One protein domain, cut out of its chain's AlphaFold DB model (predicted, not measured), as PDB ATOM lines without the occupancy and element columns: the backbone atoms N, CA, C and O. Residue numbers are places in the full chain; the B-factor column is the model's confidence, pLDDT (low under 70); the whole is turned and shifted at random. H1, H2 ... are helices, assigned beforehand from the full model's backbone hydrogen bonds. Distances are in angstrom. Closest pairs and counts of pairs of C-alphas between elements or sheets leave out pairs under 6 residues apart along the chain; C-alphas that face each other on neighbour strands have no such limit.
ATOM      1  N   GLY A   7      33.701  -3.691  40.907       94.50
ATOM      2  CA  GLY A   7      34.669  -3.750  42.004       94.50
ATOM      3  C   GLY A   7      35.733  -2.650  41.962       94.50
ATOM      4  O   GLY A   7      36.327  -2.348  42.989       94.50
ATOM      5  N   VAL A   8      35.946  -2.005  40.808       93.69
ATOM      6  CA  VAL A   8      36.903  -0.891  40.662       93.69
ATOM      7  C   VAL A   8      36.442   0.373  41.394       93.69
ATOM      8  O   VAL A   8      37.276   1.129  41.878       93.69
ATOM      9  N   ILE A   9      35.129   0.609  41.469       94.44
ATOM     10  CA  ILE A   9      34.539   1.797  42.117       94.44
ATOM     11  C   ILE A   9      33.763   1.453  43.393       94.44
ATOM     12  O   ILE A   9      33.147   2.329  43.997       94.44
ATOM     13  N   ALA A  10      33.743   0.177  43.780       93.62
ATOM     14  CA  ALA A  10      33.125  -0.256  45.020       93.62
ATOM     15  C   ALA A  10      33.876   0.323  46.234       93.62
ATOM     16  O   ALA A  10      35.028   0.748  46.139       93.62
ATOM     17  N   GLY A  11      33.219   0.324  47.394       94.44
ATOM     18  CA  GLY A  11      33.879   0.674  48.651       94.44
ATOM     19  C   GLY A  11      35.076  -0.240  48.937       94.44
ATOM     20  O   GLY A  11      35.130  -1.382  48.479       94.44
ATOM     21  N   VAL A  12      36.038   0.264  49.710       92.75
ATOM     22  CA  VAL A  12      37.257  -0.482  50.047       92.75
ATOM     23  C   VAL A  12      36.892  -1.723  50.875       92.75
ATOM     24  O   VAL A  12      36.260  -1.578  51.924       92.75
ATOM     25  N   PRO A  13      37.270  -2.940  50.443       93.88
ATOM     26  CA  PRO A  13      36.995  -4.138  51.220       93.88
ATOM     27  C   PRO A  13      37.897  -4.190  52.465       93.88
ATOM     28  O   PRO A  13      39.024  -3.691  52.426       93.88
ATOM     29  N   PRO A  14      37.471  -4.861  53.551       96.69
ATOM     30  CA  PRO A  14      38.309  -5.046  54.738       96.69
ATOM     31  C   PRO A  14      39.633  -5.774  54.450       96.69
ATOM     32  O   PRO A  14      40.621  -5.563  55.148       96.69
ATOM     33  N   VAL A  15      39.651  -6.643  53.429       96.56
ATOM     34  CA  VAL A  15      40.824  -7.405  52.980       96.56
ATOM     35  C   VAL A  15      40.820  -7.503  51.454       96.56
ATOM     36  O   VAL A  15      39.778  -7.740  50.847       96.56
ATOM     37  N   ALA A  16      41.998  -7.381  50.836       95.44
ATOM     38  CA  ALA A  16      42.214  -7.608  49.408       95.44
ATOM     39  C   ALA A  16      43.572  -8.281  49.153       95.44
ATOM     40  O   ALA A  16      44.478  -8.228  49.987       95.44
ATOM     41  N   ARG A  17      43.729  -8.900  47.977       96.19
ATOM     42  CA  ARG A  17      45.005  -9.452  47.496       96.19
ATOM     43  C   ARG A  17      45.324  -8.899  46.116       96.19
ATOM     44  O   ARG A  17      44.477  -8.931  45.230       96.19
ATOM     45  N   TYR A  18      46.570  -8.477  45.931       95.00
ATOM     46  CA  TYR A  18      47.089  -8.008  44.650       95.00
ATOM     47  C   TYR A  18      48.059  -9.038  44.079       95.00
ATOM     48  O   TYR A  18      48.974  -9.486  44.769       95.00
ATOM     49  N   LEU A  19      47.851  -9.413  42.818       96.38
ATOM     50  CA  LEU A  19      48.752 -10.277  42.061       96.38
ATOM     51  C   LEU A  19      49.186  -9.535  40.798       96.38
ATOM     52  O   LEU A  19      48.344  -9.106  40.011       96.38
ATOM     53  N   THR A  20      50.497  -9.419  40.595       95.12
ATOM     54  CA  THR A  20      51.079  -8.767  39.418       95.12
ATOM     55  C   THR A  20      51.841  -9.795  38.599       95.12
ATOM     56  O   THR A  20      52.646 -10.555  39.133       95.12
ATOM     57  N   PHE A  21      51.606  -9.801  37.289       93.50
ATOM     58  CA  PHE A  21      52.271 -10.694  36.345       93.50
ATOM     59  C   PHE A  21      52.983  -9.879  35.269       93.50
ATOM     60  O   PHE A  21      52.470  -8.860  34.810       93.50
ATOM     61  N   SER A  22      54.135 -10.372  34.822       92.25
ATOM     62  CA  SER A  22      54.899  -9.778  33.725       92.25
ATOM     63  C   SER A  22      54.916 -10.716  32.528       92.25
ATOM     64  O   SER A  22      55.134 -11.922  32.668       92.25
ATOM     65  N   LEU A  23      54.729 -10.162  31.331       90.56
ATOM     66  CA  LEU A  23      54.891 -10.923  30.100       90.56
ATOM     67  C   LEU A  23      56.370 -11.089  29.778       90.56
ATOM     68  O   LEU A  23      57.136 -10.124  29.767       90.56
ATOM     69  N   ARG A  24      56.770 -12.319  29.456       90.44
ATOM     70  CA  ARG A  24      58.105 -12.555  28.907       90.44
ATOM     71  C   ARG A  24      58.187 -11.963  27.494       90.44
ATOM     72  O   ARG A  24      57.199 -12.029  26.751       90.44
ATOM     73  N   PRO A  25      59.347 -11.428  27.079       86.25
ATOM     74  CA  PRO A  25      59.525 -10.911  25.728       86.25
ATOM     75  C   PRO A  25      59.128 -11.940  24.665       86.25
ATOM     76  O   PRO A  25      59.408 -13.127  24.818       86.25
ATOM     77  N   ARG A  26      58.514 -11.472  23.570       85.88
ATOM     78  CA  ARG A  26      58.119 -12.295  22.407       85.88
ATOM     79  C   ARG A  26      57.138 -13.439  22.713       85.88
ATOM     80  O   ARG A  26      56.991 -14.343  21.897       85.88
ATOM     81  N   THR A  27      56.444 -13.408  23.849       89.12
ATOM     82  CA  THR A  27      55.366 -14.366  24.137       89.12
ATOM     83  C   THR A  27      54.026 -13.870  23.605       89.12
ATOM     84  O   THR A  27      53.793 -12.667  23.517       89.12
ATOM     85  N   ASN A  28      53.137 -14.800  23.239       89.94
ATOM     86  CA  ASN A  28      51.760 -14.486  22.863       89.94
ATOM     87  C   ASN A  28      50.843 -14.646  24.091       89.94
ATOM     88  O   ASN A  28      50.535 -15.779  24.468       89.94
ATOM     89  N   PRO A  29      50.376 -13.549  24.712       91.62
ATOM     90  CA  PRO A  29      49.619 -13.621  25.955       91.62
ATOM     91  C   PRO A  29      48.122 -13.872  25.750       91.62
ATOM     92  O   PRO A  29      47.404 -14.002  26.737       91.62
ATOM     93  N   ARG A  30      47.619 -13.936  24.505       91.44
ATOM     94  CA  ARG A  30      46.170 -13.919  24.213       91.44
ATOM     95  C   ARG A  30      45.385 -14.971  24.996       91.44
ATOM     96  O   ARG A  30      44.384 -14.637  25.618       91.44
ATOM     97  N   ARG A  31      45.854 -16.225  25.001       94.75
ATOM     98  CA  ARG A  31      45.175 -17.328  25.705       94.75
ATOM     99  C   ARG A  31      45.187 -17.128  27.221       94.75
ATOM    100  O   ARG A  31      44.160 -17.322  27.860       94.75
ATOM    101  N   SER A  32      46.322 -16.721  27.783       93.56
ATOM    102  CA  SER A  32      46.454 -16.496  29.226       93.56
ATOM    103  C   SER A  32      45.635 -15.295  29.696       93.56
ATOM    104  O   SER A  32      45.012 -15.368  30.747       93.56
ATOM    105  N   LEU A  33      45.578 -14.216  28.909       92.25
ATOM    106  CA  LEU A  33      44.742 -13.049  29.203       92.25
ATOM    107  C   LEU A  33      43.251 -13.388  29.125       92.25
ATOM    108  O   LEU A  33      42.498 -12.968  29.995       92.25
ATOM    109  N   ALA A  34      42.829 -14.179  28.132       93.19
ATOM    110  CA  ALA A  34      41.446 -14.646  28.041       93.19
ATOM    111  C   ALA A  34      41.062 -15.528  29.240       93.19
ATOM    112  O   ALA A  34      39.994 -15.349  29.818       93.19
ATOM    113  N   ALA A  35      41.951 -16.437  29.653       94.56
ATOM    114  CA  ALA A  35      41.738 -17.259  30.842       94.56
ATOM    115  C   ALA A  35      41.670 -16.411  32.123       94.56
ATOM    116  O   ALA A  35      40.794 -16.628  32.952       94.56
ATOM    117  N   LEU A  36      42.549 -15.414  32.265       93.06
ATOM    118  CA  LEU A  36      42.536 -14.495  33.402       93.06
ATOM    119  C   LEU A  36      41.245 -13.662  33.448       93.06
ATOM    120  O   LEU A  36      40.657 -13.511  34.513       93.06
ATOM    121  N   ALA A  37      40.777 -13.174  32.298       92.62
ATOM    122  CA  ALA A  37      39.516 -12.445  32.198       92.62
ATOM    123  C   ALA A  37      38.306 -13.314  32.575       92.62
ATOM    124  O   ALA A  37      37.386 -12.815  33.209       92.62
ATOM    125  N   ALA A  38      38.320 -14.607  32.235       94.44
ATOM    126  CA  ALA A  38      37.252 -15.539  32.601       94.44
ATOM    127  C   ALA A  38      37.217 -15.879  34.104       94.44
ATOM    128  O   ALA A  38      36.174 -16.286  34.608       94.44
ATOM    129  N   LEU A  39      38.339 -15.727  34.816       94.50
ATOM    130  CA  LEU A  39      38.412 -15.922  36.269       94.50
ATOM    131  C   LEU A  39      37.918 -14.703  37.063       94.50
ATOM    132  O   LEU A  39      37.554 -14.845  38.228       94.50
ATOM    133  N   ALA A  40      37.933 -13.516  36.459       94.56
ATOM    134  CA  ALA A  40      37.518 -12.281  37.106       94.56
ATOM    135  C   ALA A  40      35.999 -12.100  37.010       94.56
ATOM    136  O   ALA A  40      35.438 -11.990  35.922       94.56
ATOM    137  N   ASP A  41      35.332 -12.015  38.159       93.38
ATOM    138  CA  ASP A  41      33.887 -11.767  38.240       93.38
ATOM    139  C   ASP A  41      33.524 -10.273  38.096       93.38
ATOM    140  O   ASP A  41      32.347  -9.905  38.047       93.38
ATOM    141  N   GLY A  42      34.534  -9.398  38.059       93.69
ATOM    142  CA  GLY A  42      34.401  -7.948  37.969       93.69
ATOM    143  C   GLY A  42      33.919  -7.275  39.257       93.69
ATOM    144  O   GLY A  42      33.811  -6.049  39.276       93.69
ATOM    145  N   LYS A  43      33.635  -8.027  40.326       93.94
ATOM    146  CA  LYS A  43      33.105  -7.529  41.607       93.94
ATOM    147  C   LYS A  43      34.086  -7.772  42.750       93.94
ATOM    148  O   LYS A  43      34.608  -6.807  43.298       93.94
ATOM    149  N   GLY A  44      34.324  -9.035  43.106       93.88
ATOM    150  CA  GLY A  44      35.276  -9.431  44.149       93.88
ATOM    151  C   GLY A  44      36.679  -9.695  43.601       93.88
ATOM    152  O   GLY A  44      37.667  -9.555  44.320       93.88
ATOM    153  N   CYS A  45      36.774 -10.033  42.315       95.00
ATOM    154  CA  CYS A  45      38.012 -10.198  41.577       95.00
ATOM    155  C   CYS A  45      37.962  -9.343  40.311       95.00
ATOM    156  O   CYS A  45      37.115  -9.536  39.437       95.00
ATOM    157  N   VAL A  46      38.892  -8.396  40.213       95.06
ATOM    158  CA  VAL A  46      39.029  -7.507  39.059       95.06
ATOM    159  C   VAL A  46      40.382  -7.702  38.394       95.06
ATOM    160  O   VAL A  46      41.370  -8.049  39.045       95.06
ATOM    161  N   VAL A  47      40.436  -7.454  37.089       95.38
ATOM    162  CA  VAL A  47      41.657  -7.557  36.285       95.38
ATOM    163  C   VAL A  47      41.955  -6.247  35.575       95.38
ATOM    164  O   VAL A  47      41.068  -5.588  35.037       95.38
ATOM    165  N   GLY A  48      43.231  -5.874  35.558       92.62
ATOM    166  CA  GLY A  48      43.747  -4.731  34.814       92.62
ATOM    167  C   GLY A  48      44.842  -5.170  33.852       92.62
ATOM    168  O   GLY A  48      45.526  -6.166  34.086       92.62
ATOM    169  N   VAL A  49      45.024  -4.417  32.770       91.62
ATOM    170  CA  VAL A  49      46.122  -4.615  31.817       91.62
ATOM    171  C   VAL A  49      46.950  -3.339  31.784       91.62
ATOM    172  O   VAL A  49      46.412  -2.257  31.567       91.62
ATOM    173  N   GLY A  50      48.258  -3.462  32.018       90.12
ATOM    174  CA  GLY A  50      49.176  -2.327  31.942       90.12
ATOM    175  C   GLY A  50      49.317  -1.791  30.513       90.12
ATOM    176  O   GLY A  50      49.258  -2.554  29.545       90.12
ATOM    177  N   ASP A  51      49.562  -0.485  30.378       88.81
ATOM    178  CA  ASP A  51      49.609   0.185  29.070       88.81
ATOM    179  C   ASP A  51      50.700  -0.382  28.146       88.81
ATOM    180  O   ASP A  51      50.468  -0.545  26.956       88.81
ATOM    181  N   SER A  52      51.843  -0.817  28.685       84.69
ATOM    182  CA  SER A  52      52.918  -1.452  27.904       84.69
ATOM    183  C   SER A  52      52.508  -2.764  27.218       84.69
ATOM    184  O   SER A  52      53.127  -3.164  26.231       84.69
ATOM    185  N   VAL A  53      51.476  -3.441  27.734       84.62
ATOM    186  CA  VAL A  53      50.905  -4.664  27.151       84.62
ATOM    187  C   VAL A  53      49.792  -4.330  26.161       84.62
ATOM    188  O   VAL A  53      49.686  -4.987  25.127       84.62
ATOM    189  N   TRP A  54      48.968  -3.324  26.467       83.25
ATOM    190  CA  TRP A  54      47.877  -2.871  25.596       83.25
ATOM    191  C   TRP A  54      48.390  -2.151  24.345       83.25
ATOM    192  O   TRP A  54      47.927  -2.400  23.231       83.25
ATOM    193  N   ARG A  55      49.391  -1.293  24.532       81.69
ATOM    194  CA  ARG A  55      50.145  -0.591  23.498       81.69
ATOM    195  C   ARG A  55      51.556  -1.165  23.468       81.69
ATOM    196  O   ARG A  55      52.485  -0.521  23.958       81.69
TER     197      ARG A  55
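Overview. This is residues 7 to 55 of the 69 residues of an uncharacterized protein of Betaproteobacteria bacterium RIFCSPLOWO2_02_FULL_63_19 (UniProt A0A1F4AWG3). With little regular structure, the printed part is a loose rod made of three passes along its length: residues 14 to 25 run out as an extended stretch, the chain folds back through the helix H1, and residues 44 to 50 run out again to the short helix H2. The printed part has 49 residues, with two named helices, H1 then H2, and no named strand. The class is all helix, but named elements hold only 14 residues. The radius of gyration of the C-alphas is 12.6 A; the spans are 38 by 19 by 17 A.

Along the chain. Residues 7 to 29 hold no named element. H1, residues 30 to 39, begins at C-alpha 30 (46.170, -13.919, 24.213) and measures 14.5 A. H2, residues 51 to 54, ends at C-alpha 54 (47.877, -2.871, 25.596).

Arrangement. H1 and H2 are apart. In H1 every O i to N i+4 pair is within hydrogen-bond range; H2 is too short for such a pair.

Size, cuts and confidence. The C-alphas farthest apart, those of Pro 14 and Arg 26, are 38.6 A apart. The link from H1 to H2, 11 residues, is long. The printed part has no cut, and no printed residue is under 70 in pLDDT.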